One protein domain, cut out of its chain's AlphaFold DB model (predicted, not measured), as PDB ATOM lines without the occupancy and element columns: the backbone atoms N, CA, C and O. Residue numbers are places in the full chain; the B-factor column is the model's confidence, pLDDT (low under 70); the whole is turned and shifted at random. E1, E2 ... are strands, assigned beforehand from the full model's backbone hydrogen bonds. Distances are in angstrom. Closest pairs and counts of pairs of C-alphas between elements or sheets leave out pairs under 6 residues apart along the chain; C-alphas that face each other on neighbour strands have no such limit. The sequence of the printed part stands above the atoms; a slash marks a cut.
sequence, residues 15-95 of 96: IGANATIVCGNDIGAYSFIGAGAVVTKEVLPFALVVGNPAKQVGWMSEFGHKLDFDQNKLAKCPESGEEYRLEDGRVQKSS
ATOM      1  N   ILE A  15     226.668 131.654 113.657       97.62
ATOM      2  CA  ILE A  15     227.151 131.605 112.274       97.62
ATOM      3  C   ILE A  15     228.303 132.595 112.132       97.62
ATOM      4  O   ILE A  15     228.104 133.808 112.191       97.62
ATOM      5  N   GLY A  16     229.514 132.070 111.970       96.81
ATOM      6  CA  GLY A  16     230.726 132.859 111.812       96.81
ATOM      7  C   GLY A  16     230.705 133.732 110.560       96.81
ATOM      8  O   GLY A  16     230.022 133.445 109.573       96.81
ATOM      9  N   ALA A  17     231.489 134.808 110.592       97.62
ATOM     10  CA  ALA A  17     231.578 135.754 109.487       97.62
ATOM     11  C   ALA A  17     231.916 135.054 108.160       97.62
ATOM     12  O   ALA A  17     232.808 134.205 108.102       97.62
ATOM     13  N   ASN A  18     231.211 135.430 107.091       97.44
ATOM     14  CA  ASN A  18     231.393 134.879 105.745       97.44
ATOM     15  C   ASN A  18     231.198 133.347 105.639       97.44
ATOM     16  O   ASN A  18     231.703 132.719 104.709       97.44
ATOM     17  N   ALA A  19     230.497 132.717 106.587       97.88
ATOM     18  CA  ALA A  19     230.079 131.330 106.433       97.88
ATOM     19  C   ALA A  19     228.978 131.212 105.365       97.88
ATOM     20  O   ALA A  19     228.096 132.062 105.253       97.88
ATOM     21  N   THR A  20     229.023 130.134 104.586       97.69
ATOM     22  CA  THR A  20     228.056 129.827 103.526       97.69
ATOM     23  C   THR A  20     227.323 128.539 103.872       97.69
ATOM     24  O   THR A  20     227.956 127.532 104.182       97.69
ATOM     25  N   ILE A  21     225.992 128.544 103.804       97.38
ATOM     26  CA  ILE A  21     225.165 127.370 104.106       97.38
ATOM     27  C   ILE A  21     224.409 126.967 102.846       97.38
ATOM     28  O   ILE A  21     223.609 127.739 102.320       97.38
ATOM     29  N   VAL A  22     224.657 125.750 102.361       96.25
ATOM     30  CA  VAL A  22     223.896 125.178 101.247       96.25
ATOM     31  C   VAL A  22     222.468 124.905 101.718       96.25
ATOM     32  O   VAL A  22     222.262 124.311 102.779       96.25
ATOM     33  N   CYS A  23     221.481 125.348 100.935       94.12
ATOM     34  CA  CYS A  23     220.064 125.221 101.278       94.12
ATOM     35  C   CYS A  23     219.652 123.759 101.546       94.12
ATOM     36  O   CYS A  23     220.172 122.839 100.916       94.12
ATOM     37  N   GLY A  24     218.725 123.550 102.486       94.88
ATOM     38  CA  GLY A  24     218.253 122.214 102.881       94.88
ATOM     39  C   GLY A  24     219.038 121.551 104.012       94.88
ATOM     40  O   GLY A  24     218.670 120.460 104.435       94.88
ATOM     41  N   ASN A  25     220.093 122.198 104.512       96.38
ATOM     42  CA  ASN A  25     220.864 121.719 105.657       96.38
ATOM     43  C   ASN A  25     220.468 122.480 106.916       96.38
ATOM     44  O   ASN A  25     220.724 123.681 107.017       96.38
ATOM     45  N   ASP A  26     219.866 121.783 107.875       97.38
ATOM     46  CA  ASP A  26     219.498 122.376 109.154       97.38
ATOM     47  C   ASP A  26     220.730 122.593 110.047       97.38
ATOM     48  O   ASP A  26     221.722 121.861 110.001       97.38
ATOM     49  N   ILE A  27     220.660 123.650 110.851       97.94
ATOM     50  CA  ILE A  27     221.695 124.066 111.790       97.94
ATOM     51  C   ILE A  27     221.156 123.853 113.202       97.94
ATOM     52  O   ILE A  27     220.212 124.523 113.627       97.94
ATOM     53  N   GLY A  28     221.737 122.904 113.930       97.19
ATOM     54  CA  GLY A  28     221.312 122.522 115.271       97.19
ATOM     55  C   GLY A  28     221.423 123.653 116.295       97.19
ATOM     56  O   GLY A  28     222.188 124.605 116.130       97.19
ATOM     57  N   ALA A  29     220.657 123.549 117.381       96.81
ATOM     58  CA  ALA A  29     220.691 124.522 118.471       96.81
ATOM     59  C   ALA A  29     222.091 124.622 119.097       96.81
ATOM     60  O   ALA A  29     222.758 123.603 119.281       96.81
ATOM     61  N   TYR A  30     222.529 125.845 119.400       96.50
ATOM     62  CA  TYR A  30     223.842 126.153 119.983       96.50
ATOM     63  C   TYR A  30     225.044 125.586 119.207       96.50
ATOM     64  O   TYR A  30     226.143 125.471 119.741       96.50
ATOM     65  N   SER A  31     224.850 125.213 117.939       97.38
ATOM     66  CA  SER A  31     225.955 124.854 117.055       97.38
ATOM     67  C   SER A  31     226.779 126.090 116.703       97.38
ATOM     68  O   SER A  31     226.295 127.222 116.753       97.38
ATOM     69  N   PHE A  32     228.040 125.875 116.349       97.88
ATOM     70  CA  PHE A  32     228.985 126.940 116.061       97.88
ATOM     71  C   PHE A  32     229.625 126.701 114.696       97.88
ATOM     72  O   PHE A  32     230.436 125.790 114.509       97.88
ATOM     73  N   ILE A  33     229.248 127.529 113.728       98.19
ATOM     74  CA  ILE A  33     229.805 127.527 112.379       98.19
ATOM     75  C   ILE A  33     230.985 128.494 112.365       98.19
ATOM     76  O   ILE A  33     230.816 129.689 112.599       98.19
ATOM     77  N   GLY A  34     232.188 127.998 112.097       97.56
ATOM     78  CA  GLY A  34     233.378 128.834 111.989       97.56
ATOM     79  C   GLY A  34     233.287 129.847 110.849       97.56
ATOM     80  O   GLY A  34     232.574 129.650 109.864       97.56
ATOM     81  N   ALA A  35     234.050 130.932 110.969       97.38
ATOM     82  CA  ALA A  35     234.157 131.927 109.910       97.38
ATOM     83  C   ALA A  35     234.670 131.295 108.603       97.38
ATOM     84  O   ALA A  35     235.563 130.444 108.620       97.38
ATOM     85  N   GLY A  36     234.084 131.693 107.471       96.81
ATOM     86  CA  GLY A  36     234.428 131.169 106.145       96.81
ATOM     87  C   GLY A  36     234.071 129.696 105.905       96.81
ATOM     88  O   GLY A  36     234.490 129.133 104.893       96.81
ATOM     89  N   ALA A  37     233.336 129.040 106.812       98.25
ATOM     90  CA  ALA A  37     232.966 127.640 106.636       98.25
ATOM     91  C   ALA A  37     231.866 127.467 105.575       98.25
ATOM     92  O   ALA A  37     230.963 128.295 105.471       98.25
ATOM     93  N   VAL A  38     231.912 126.367 104.817       98.25
ATOM     94  CA  VAL A  38     230.895 126.031 103.803       98.25
ATOM     95  C   VAL A  38     230.129 124.782 104.226       98.25
ATOM     96  O   VAL A  38     230.603 123.655 104.072       98.25
ATOM     97  N   VAL A  39     228.939 124.982 104.786       98.00
ATOM     98  CA  VAL A  39     228.078 123.917 105.305       98.00
ATOM     99  C   VAL A  39     227.359 123.226 104.151       98.00
ATOM    100  O   VAL A  39     226.545 123.830 103.457       98.00
ATOM    101  N   THR A  40     227.666 121.943 103.967       97.06
ATOM    102  CA  THR A  40     227.111 121.088 102.900       97.06
ATOM    103  C   THR A  40     226.253 119.937 103.431       97.06
ATOM    104  O   THR A  40     225.696 119.182 102.638       97.06
ATOM    105  N   LYS A  41     226.171 119.783 104.760       96.56
ATOM    106  CA  LYS A  41     225.426 118.742 105.477       96.56
ATOM    107  C   LYS A  41     224.785 119.344 106.723       96.56
ATOM    108  O   LYS A  41     225.252 120.376 107.202       96.56
ATOM    109  N   GLU A  42     223.760 118.684 107.252       96.88
ATOM    110  CA  GLU A  42     223.138 119.052 108.525       96.88
ATOM    111  C   GLU A  42     224.181 119.147 109.653       96.88
ATOM    112  O   GLU A  42     225.091 118.317 109.756       96.88
ATOM    113  N   VAL A  43     224.048 120.174 110.492       97.56
ATOM    114  CA  VAL A  43     224.933 120.425 111.631       97.56
ATOM    115  C   VAL A  43     224.197 120.063 112.912       97.56
ATOM    116  O   VAL A  43     223.139 120.614 113.206       97.56
ATOM    117  N   LEU A  44     224.769 119.152 113.698       97.19
ATOM    118  CA  LEU A  44     224.170 118.704 114.953       97.19
ATOM    119  C   LEU A  44     224.128 119.832 116.004       97.19
ATOM    120  O   LEU A  44     224.966 120.739 115.971       97.19
ATOM    121  N   PRO A  45     223.194 119.779 116.974       97.00
ATOM    122  CA  PRO A  45     223.210 120.681 118.121       97.00
ATOM    123  C   PRO A  45     224.565 120.657 118.829       97.00
ATOM    124  O   PRO A  45     225.170 119.592 118.934       97.00
ATOM    125  N   PHE A  46     225.036 121.812 119.300       96.69
ATOM    126  CA  PHE A  46     226.340 121.985 119.954       96.69
ATOM    127  C   PHE A  46     227.570 121.691 119.078       96.69
ATOM    128  O   PHE A  46     228.692 121.802 119.562       96.69
ATOM    129  N   ALA A  47     227.430 121.298 117.809       97.50
ATOM    130  CA  ALA A  47     228.587 120.946 116.987       97.50
ATOM    131  C   ALA A  47     229.412 122.181 116.603       97.50
ATOM    132  O   ALA A  47     228.863 123.193 116.171       97.50
ATOM    133  N   LEU A  48     230.739 122.068 116.694       97.50
ATOM    134  CA  LEU A  48     231.688 123.039 116.149       97.50
ATOM    135  C   LEU A  48     232.153 122.569 114.774       97.50
ATOM    136  O   LEU A  48     232.850 121.553 114.678       97.50
ATOM    137  N   VAL A  49     231.811 123.309 113.721       98.00
ATOM    138  CA  VAL A  49     232.196 122.975 112.340       98.00
ATOM    139  C   VAL A  49     233.019 124.088 111.705       98.00
ATOM    140  O   VAL A  49     232.724 125.266 111.883       98.00
ATOM    141  N   VAL A  50     234.053 123.729 110.944       97.81
ATOM    142  CA  VAL A  50     234.947 124.687 110.269       97.81
ATOM    143  C   VAL A  50     235.381 124.174 108.893       97.81
ATOM    144  O   VAL A  50     235.336 122.971 108.631       97.81
ATOM    145  N   GLY A  51     235.844 125.082 108.030       96.62
ATOM    146  CA  GLY A  51     236.447 124.756 106.733       96.62
ATOM    147  C   GLY A  51     235.467 124.662 105.559       96.62
ATOM    148  O   GLY A  51     234.261 124.863 105.698       96.62
ATOM    149  N   ASN A  52     236.009 124.363 104.379       96.94
ATOM    150  CA  ASN A  52     235.268 124.203 103.129       96.94
ATOM    151  C   ASN A  52     235.712 122.898 102.425       96.94
ATOM    152  O   ASN A  52     236.842 122.852 101.936       96.94
ATOM    153  N   PRO A  53     234.876 121.839 102.382       95.88
ATOM    154  CA  PRO A  53     233.562 121.735 103.023       95.88
ATOM    155  C   PRO A  53     233.679 121.681 104.555       95.88
ATOM    156  O   PRO A  53     234.670 121.178 105.088       95.88
ATOM    157  N   ALA A  54     232.662 122.181 105.259       97.56
ATOM    158  CA  ALA A  54     232.649 122.237 106.716       97.56
ATOM    159  C   ALA A  54     232.712 120.828 107.319       97.56
ATOM    160  O   ALA A  54     231.933 119.942 106.955       97.56
ATOM    161  N   LYS A  55     233.638 120.627 108.257       97.31
ATOM    162  CA  LYS A  55     233.792 119.386 109.021       97.31
ATOM    163  C   LYS A  55     233.684 119.686 110.503       97.31
ATOM    164  O   LYS A  55     234.160 120.723 110.966       97.31
ATOM    165  N   GLN A  56     233.078 118.764 111.240       96.62
ATOM    166  CA  GLN A  56     233.028 118.854 112.689       96.62
ATOM    167  C   GLN A  56     234.421 118.626 113.279       96.62
ATOM    168  O   GLN A  56     235.075 117.634 112.969       96.62
ATOM    169  N   VAL A  57     234.857 119.553 114.130       96.06
ATOM    170  CA  VAL A  57     236.155 119.510 114.829       96.06
ATOM    171  C   VAL A  57     236.003 119.466 116.349       96.06
ATOM    172  O   VAL A  57     236.992 119.357 117.072       96.06
ATOM    173  N   GLY A  58     234.772 119.557 116.850       95.12
ATOM    174  CA  GLY A  58     234.479 119.452 118.270       95.12
ATOM    175  C   GLY A  58     233.035 119.807 118.593       95.12
ATOM    176  O   GLY A  58     232.144 119.707 117.743       95.12
ATOM    177  N   TRP A  59     232.840 120.248 119.829       96.06
ATOM    178  CA  TRP A  59     231.555 120.643 120.385       96.06
ATOM    179  C   TRP A  59     231.709 121.936 121.190       96.06
ATOM    180  O   TRP A  59     232.789 122.209 121.717       96.06
ATOM    181  N   MET A  60     230.636 122.711 121.284       95.31
ATOM    182  CA  MET A  60     230.544 123.962 122.029       95.31
ATOM    183  C   MET A  60     229.450 123.875 123.089       95.31
ATOM    184  O   MET A  60     228.456 123.178 122.911       95.31
ATOM    185  N   SER A  61     229.622 124.603 124.184       94.31
ATOM    186  CA  SER A  61     228.576 124.842 125.174       94.31
ATOM    187  C   SER A  61     227.598 125.921 124.696       94.31
ATOM    188  O   SER A  61     227.870 126.646 123.738       94.31
ATOM    189  N   GLU A  62     226.481 126.096 125.411       93.62
ATOM    190  CA  GLU A  62     225.537 127.203 125.160       93.62
ATOM    191  C   GLU A  62     226.183 128.596 125.286       93.62
ATOM    192  O   GLU A  62     225.677 129.562 124.720       93.62
ATOM    193  N   PHE A  63     227.312 128.688 125.994       90.88
ATOM    194  CA  PHE A  63     228.048 129.923 126.272       90.88
ATOM    195  C   PHE A  63     229.214 130.155 125.295       90.88
ATOM    196  O   PHE A  63     229.966 131.111 125.440       90.88
ATOM    197  N   GLY A  64     229.383 129.292 124.285       90.31
ATOM    198  CA  GLY A  64     230.430 129.443 123.270       90.31
ATOM    199  C   GLY A  64     231.816 128.949 123.696       90.31
ATOM    200  O   GLY A  64     232.799 129.239 123.015       90.31
ATOM    201  N   HIS A  65     231.909 128.179 124.784       92.38
ATOM    202  CA  HIS A  65     233.155 127.519 125.190       92.38
ATOM    203  C   HIS A  65     233.262 126.140 124.559       92.38
ATOM    204  O   HIS A  65     232.286 125.390 124.526       92.38
ATOM    205  N   LYS A  66     234.461 125.777 124.103       93.50
ATOM    206  CA  LYS A  66     234.716 124.435 123.578       93.50
ATOM    207  C   LYS A  66     234.556 123.404 124.696       93.50
ATOM    208  O   LYS A  66     235.095 123.581 125.784       93.50
ATOM    209  N   LEU A  67     233.803 122.344 124.418       93.19
ATOM    210  CA  LEU A  67     233.613 121.225 125.336       93.19
ATOM    211  C   LEU A  67     234.703 120.180 125.100       93.19
ATOM    212  O   LEU A  67     234.789 119.598 124.015       93.19
ATOM    213  N   ASP A  68     235.492 119.922 126.137       92.56
ATOM    214  CA  ASP A  68     236.456 118.828 126.175       92.56
ATOM    215  C   ASP A  68     235.833 117.649 126.930       92.56
ATOM    216  O   ASP A  68     235.547 117.736 128.126       92.56
ATOM    217  N   PHE A  69     235.568 116.560 126.205       91.00
ATOM    218  CA  PHE A  69     234.974 115.347 126.765       91.00
ATOM    219  C   PHE A  69     236.044 114.437 127.363       91.00
ATOM    220  O   PHE A  69     237.069 114.171 126.733       91.00
ATOM    221  N   ASP A  70     235.777 113.932 128.563       89.88
ATOM    222  CA  ASP A  70     236.620 112.961 129.251       89.88
ATOM    223  C   ASP A  70     236.392 111.512 128.759       89.88
ATOM    224  O   ASP A  70     235.612 111.242 127.839       89.88
ATOM    225  N   GLN A  71     237.069 110.544 129.392       88.44
ATOM    226  CA  GLN A  71     236.903 109.111 129.093       88.44
ATOM    227  C   GLN A  71     235.474 108.598 129.359       88.44
ATOM    228  O   GLN A  71     235.058 107.608 128.759       88.44
ATOM    229  N   ASN A  72     234.714 109.287 130.215       87.31
ATOM    230  CA  ASN A  72     233.325 108.976 130.543       87.31
ATOM    231  C   ASN A  72     232.329 109.698 129.625       87.31
ATOM    232  O   ASN A  72     231.120 109.610 129.848       87.31
ATOM    233  N   LYS A  73     232.814 110.388 128.581       91.44
ATOM    234  CA  LYS A  73     232.008 111.181 127.647       91.44
ATOM    235  C   LYS A  73     231.240 112.314 128.335       91.44
ATOM    236  O   LYS A  73     230.165 112.698 127.869       91.44
ATOM    237  N   LEU A  74     231.792 112.868 129.410       91.44
ATOM    238  CA  LEU A  74     231.267 114.029 130.121       91.44
ATOM    239  C   LEU A  74     232.162 115.246 129.868       91.44
ATOM    240  O   LEU A  74     233.384 115.135 129.801       91.44
ATOM    241  N   ALA A  75     231.543 116.410 129.718       92.31
ATOM    242  CA  ALA A  75     232.213 117.698 129.615       92.31
ATOM    243  C   ALA A  75     231.487 118.712 130.498       92.31
ATOM    244  O   ALA A  75     230.263 118.678 130.622       92.31
ATOM    245  N   LYS A  76     232.230 119.642 131.095       92.25
ATOM    246  CA  LYS A  76     231.665 120.709 131.921       92.25
ATOM    247  C   LYS A  76     232.009 122.063 131.326       92.25
ATOM    248  O   LYS A  76     233.164 122.322 130.998       92.25
ATOM    249  N   CYS A  77     231.014 122.934 131.206       90.44
ATOM    250  CA  CYS A  77     231.242 124.305 130.775       90.44
ATOM    251  C   CYS A  77     231.962 125.091 131.888       90.44
ATOM    252  O   CYS A  77     231.489 125.076 133.029       90.44
ATOM    253  N   PRO A  78     233.069 125.798 131.589       88.31
ATOM    254  CA  PRO A  78     233.823 126.546 132.594       88.31
ATOM    255  C   PRO A  78     233.062 127.764 133.133       88.31
ATOM    256  O   PRO A  78     233.267 128.148 134.278       88.31
ATOM    257  N   GLU A  79     232.176 128.357 132.327       88.94
ATOM    258  CA  GLU A  79     231.443 129.575 132.691       88.94
ATOM    259  C   GLU A  79     230.126 129.273 133.412       88.94
ATOM    260  O   GLU A  79     229.876 129.792 134.496       88.94
ATOM    261  N   SER A  80     229.287 128.400 132.846       88.00
ATOM    262  CA  SER A  80     227.971 128.090 133.420       88.00
ATOM    263  C   SER A  80     227.995 126.972 134.456       88.00
ATOM    264  O   SER A  80     227.043 126.807 135.217       88.00
ATOM    265  N   GLY A  81     229.060 126.166 134.476       87.19
ATOM    266  CA  GLY A  81     229.145 124.966 135.302       87.19
ATOM    267  C   GLY A  81     228.212 123.833 134.862       87.19
ATOM    268  O   GLY A  81     228.121 122.831 135.568       87.19
ATOM    269  N   GLU A  82     227.532 123.977 133.724       90.81
ATOM    270  CA  GLU A  82     226.623 122.971 133.178       90.81
ATOM    271  C   GLU A  82     227.379 121.757 132.647       90.81
ATOM    272  O   GLU A  82     228.468 121.881 132.078       90.81
ATOM    273  N   GLU A  83     226.765 120.590 132.805       91.94
ATOM    274  CA  GLU A  83     227.323 119.316 132.377       91.94
ATOM    275  C   GLU A  83     226.688 118.864 131.064       91.94
ATOM    276  O   GLU A  83     225.475 118.935 130.850       91.94
ATOM    277  N   TYR A  84     227.542 118.381 130.177       93.25
ATOM    278  CA  TYR A  84     227.217 117.920 128.844       93.25
ATOM    279  C   TYR A  84     227.693 116.483 128.714       93.25
ATOM    280  O   TYR A  84     228.792 116.138 129.148       93.25
ATOM    281  N   ARG A  85     226.878 115.640 128.092       94.31
ATOM    282  CA  ARG A  85     227.199 114.240 127.842       94.31
ATOM    283  C   ARG A  85     227.179 113.951 126.353       94.31
ATOM    284  O   ARG A  85     226.251 114.362 125.659       94.31
ATOM    285  N   LEU A  86     228.187 113.233 125.873       93.50
ATOM    286  CA  LEU A  86     228.265 112.754 124.500       93.50
ATOM    287  C   LEU A  86     227.757 111.304 124.425       93.50
ATOM    288  O   LEU A  86     228.458 110.367 124.801       93.50
ATOM    289  N   GLU A  87     226.547 111.106 123.906       91.81
ATOM    290  CA  GLU A  87     225.937 109.788 123.673       91.81
ATOM    291  C   GLU A  87     225.624 109.631 122.181       91.81
ATOM    292  O   GLU A  87     225.091 110.543 121.558       91.81
ATOM    293  N   ASP A  88     226.015 108.502 121.581       87.81
ATOM    294  CA  ASP A  88     225.778 108.183 120.161       87.81
ATOM    295  C   ASP A  88     226.169 109.293 119.166       87.81
ATOM    296  O   ASP A  88     225.512 109.530 118.152       87.81
ATOM    297  N   GLY A  89     227.258 110.009 119.468       87.19
ATOM    298  CA  GLY A  89     227.739 111.114 118.638       87.19
ATOM    299  C   GLY A  89     226.879 112.377 118.723       87.19
ATOM    300  O   GLY A  89     226.982 113.229 117.846       87.19
ATOM    301  N   ARG A  90     226.039 112.515 119.755       91.75
ATOM    302  CA  ARG A  90     225.228 113.703 120.038       91.75
ATOM    303  C   ARG A  90     225.508 114.215 121.439       91.75
ATOM    304  O   ARG A  90     225.629 113.441 122.385       91.75
ATOM    305  N   VAL A  91     225.584 115.534 121.569       93.44
ATOM    306  CA  VAL A  91     225.743 116.183 122.867       93.44
ATOM    307  C   VAL A  91     224.377 116.492 123.451       93.44
ATOM    308  O   VAL A  91     223.551 117.149 122.817       93.44
ATOM    309  N   GLN A  92     224.156 116.019 124.671       90.50
ATOM    310  CA  GLN A  92     222.990 116.343 125.473       90.50
ATOM    311  C   GLN A  92     223.429 117.123 126.702       90.50
ATOM    312  O   GLN A  92     224.395 116.769 127.377       90.50
ATOM    313  N   LYS A  93     222.697 118.191 126.997       88.81
ATOM    314  CA  LYS A  93     222.849 118.930 128.242       88.81
ATOM    315  C   LYS A  93     222.174 118.134 129.356       88.81
ATOM    316  O   LYS A  93     220.969 117.892 129.292       88.81
ATOM    317  N   SER A  94     222.936 117.750 130.372       80.38
ATOM    318  CA  SER A  94     222.389 117.179 131.598       80.38
ATOM    319  C   SER A  94     221.905 118.345 132.456       80.38
ATOM    320  O   SER A  94     222.643 118.869 133.287       80.38
ATOM    321  N   SER A  95     220.691 118.835 132.186       63.53
ATOM    322  CA  SER A  95     220.075 119.819 133.079       63.53
ATOM    323  C   SER A  95     219.920 119.186 134.460       63.53
ATOM    324  O   SER A  95     219.436 118.058 134.565       63.53
TER     325      SER A  95
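Overview. This is residues 15 to 95 of the 96 residues of the protein "N-acetyltransferase" of Bacteroidia bacterium (UniProt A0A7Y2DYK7). With little regular structure, this model is two lobes end to end: one holds the wound loops of residues 15 to 46 with the hairpin E1 and E2, the other the small sheet E3 - E4 - E5. The printed part has 81 residues, no named helix and five strands, E1 to E5, with 22 residues; it is all strand, both sheets antiparallel. It is compact, with radius of gyration of the C-alphas 12.6 A and spans of 33 by 25 by 20 A.

Arrangement. Look first at residues 20 to 21, paired parallel with 38 to 39; residues 32 to 33 pair parallel with residues 48 to 49 of E1, residues 47 to 50. E1 and E2, residues 55 to 59, form an antiparallel hairpin; N 48 and O 58 are within hydrogen-bond range at 2.9 A. E3, residues 74 to 76, E4, 83 to 87, and E5, 90 to 94, form a meander, each strand the antiparallel neighbour of the one before; N 75 and O 84, then N 85 and O 92, are within hydrogen-bond range at 2.8 A. The closest C-alphas of E2 and E5, Trp 59 and Val 91, are 7.7 A apart.

Along the chain. Find C-alpha 47 at (228.587, 120.946, 116.987), where E1 begins; E2 runs 11.7 A, E4 13.0 A and E5 12.4 A, ending at C-alpha 94, (222.389, 117.179, 131.598).

Size, cuts and confidence. The C-alphas farthest apart, Cys 23 and Gln 71, are 36.3 A apart. The printed part has no cut; E2 to E3 is a long link, and residue 95 is under pLDDT 70.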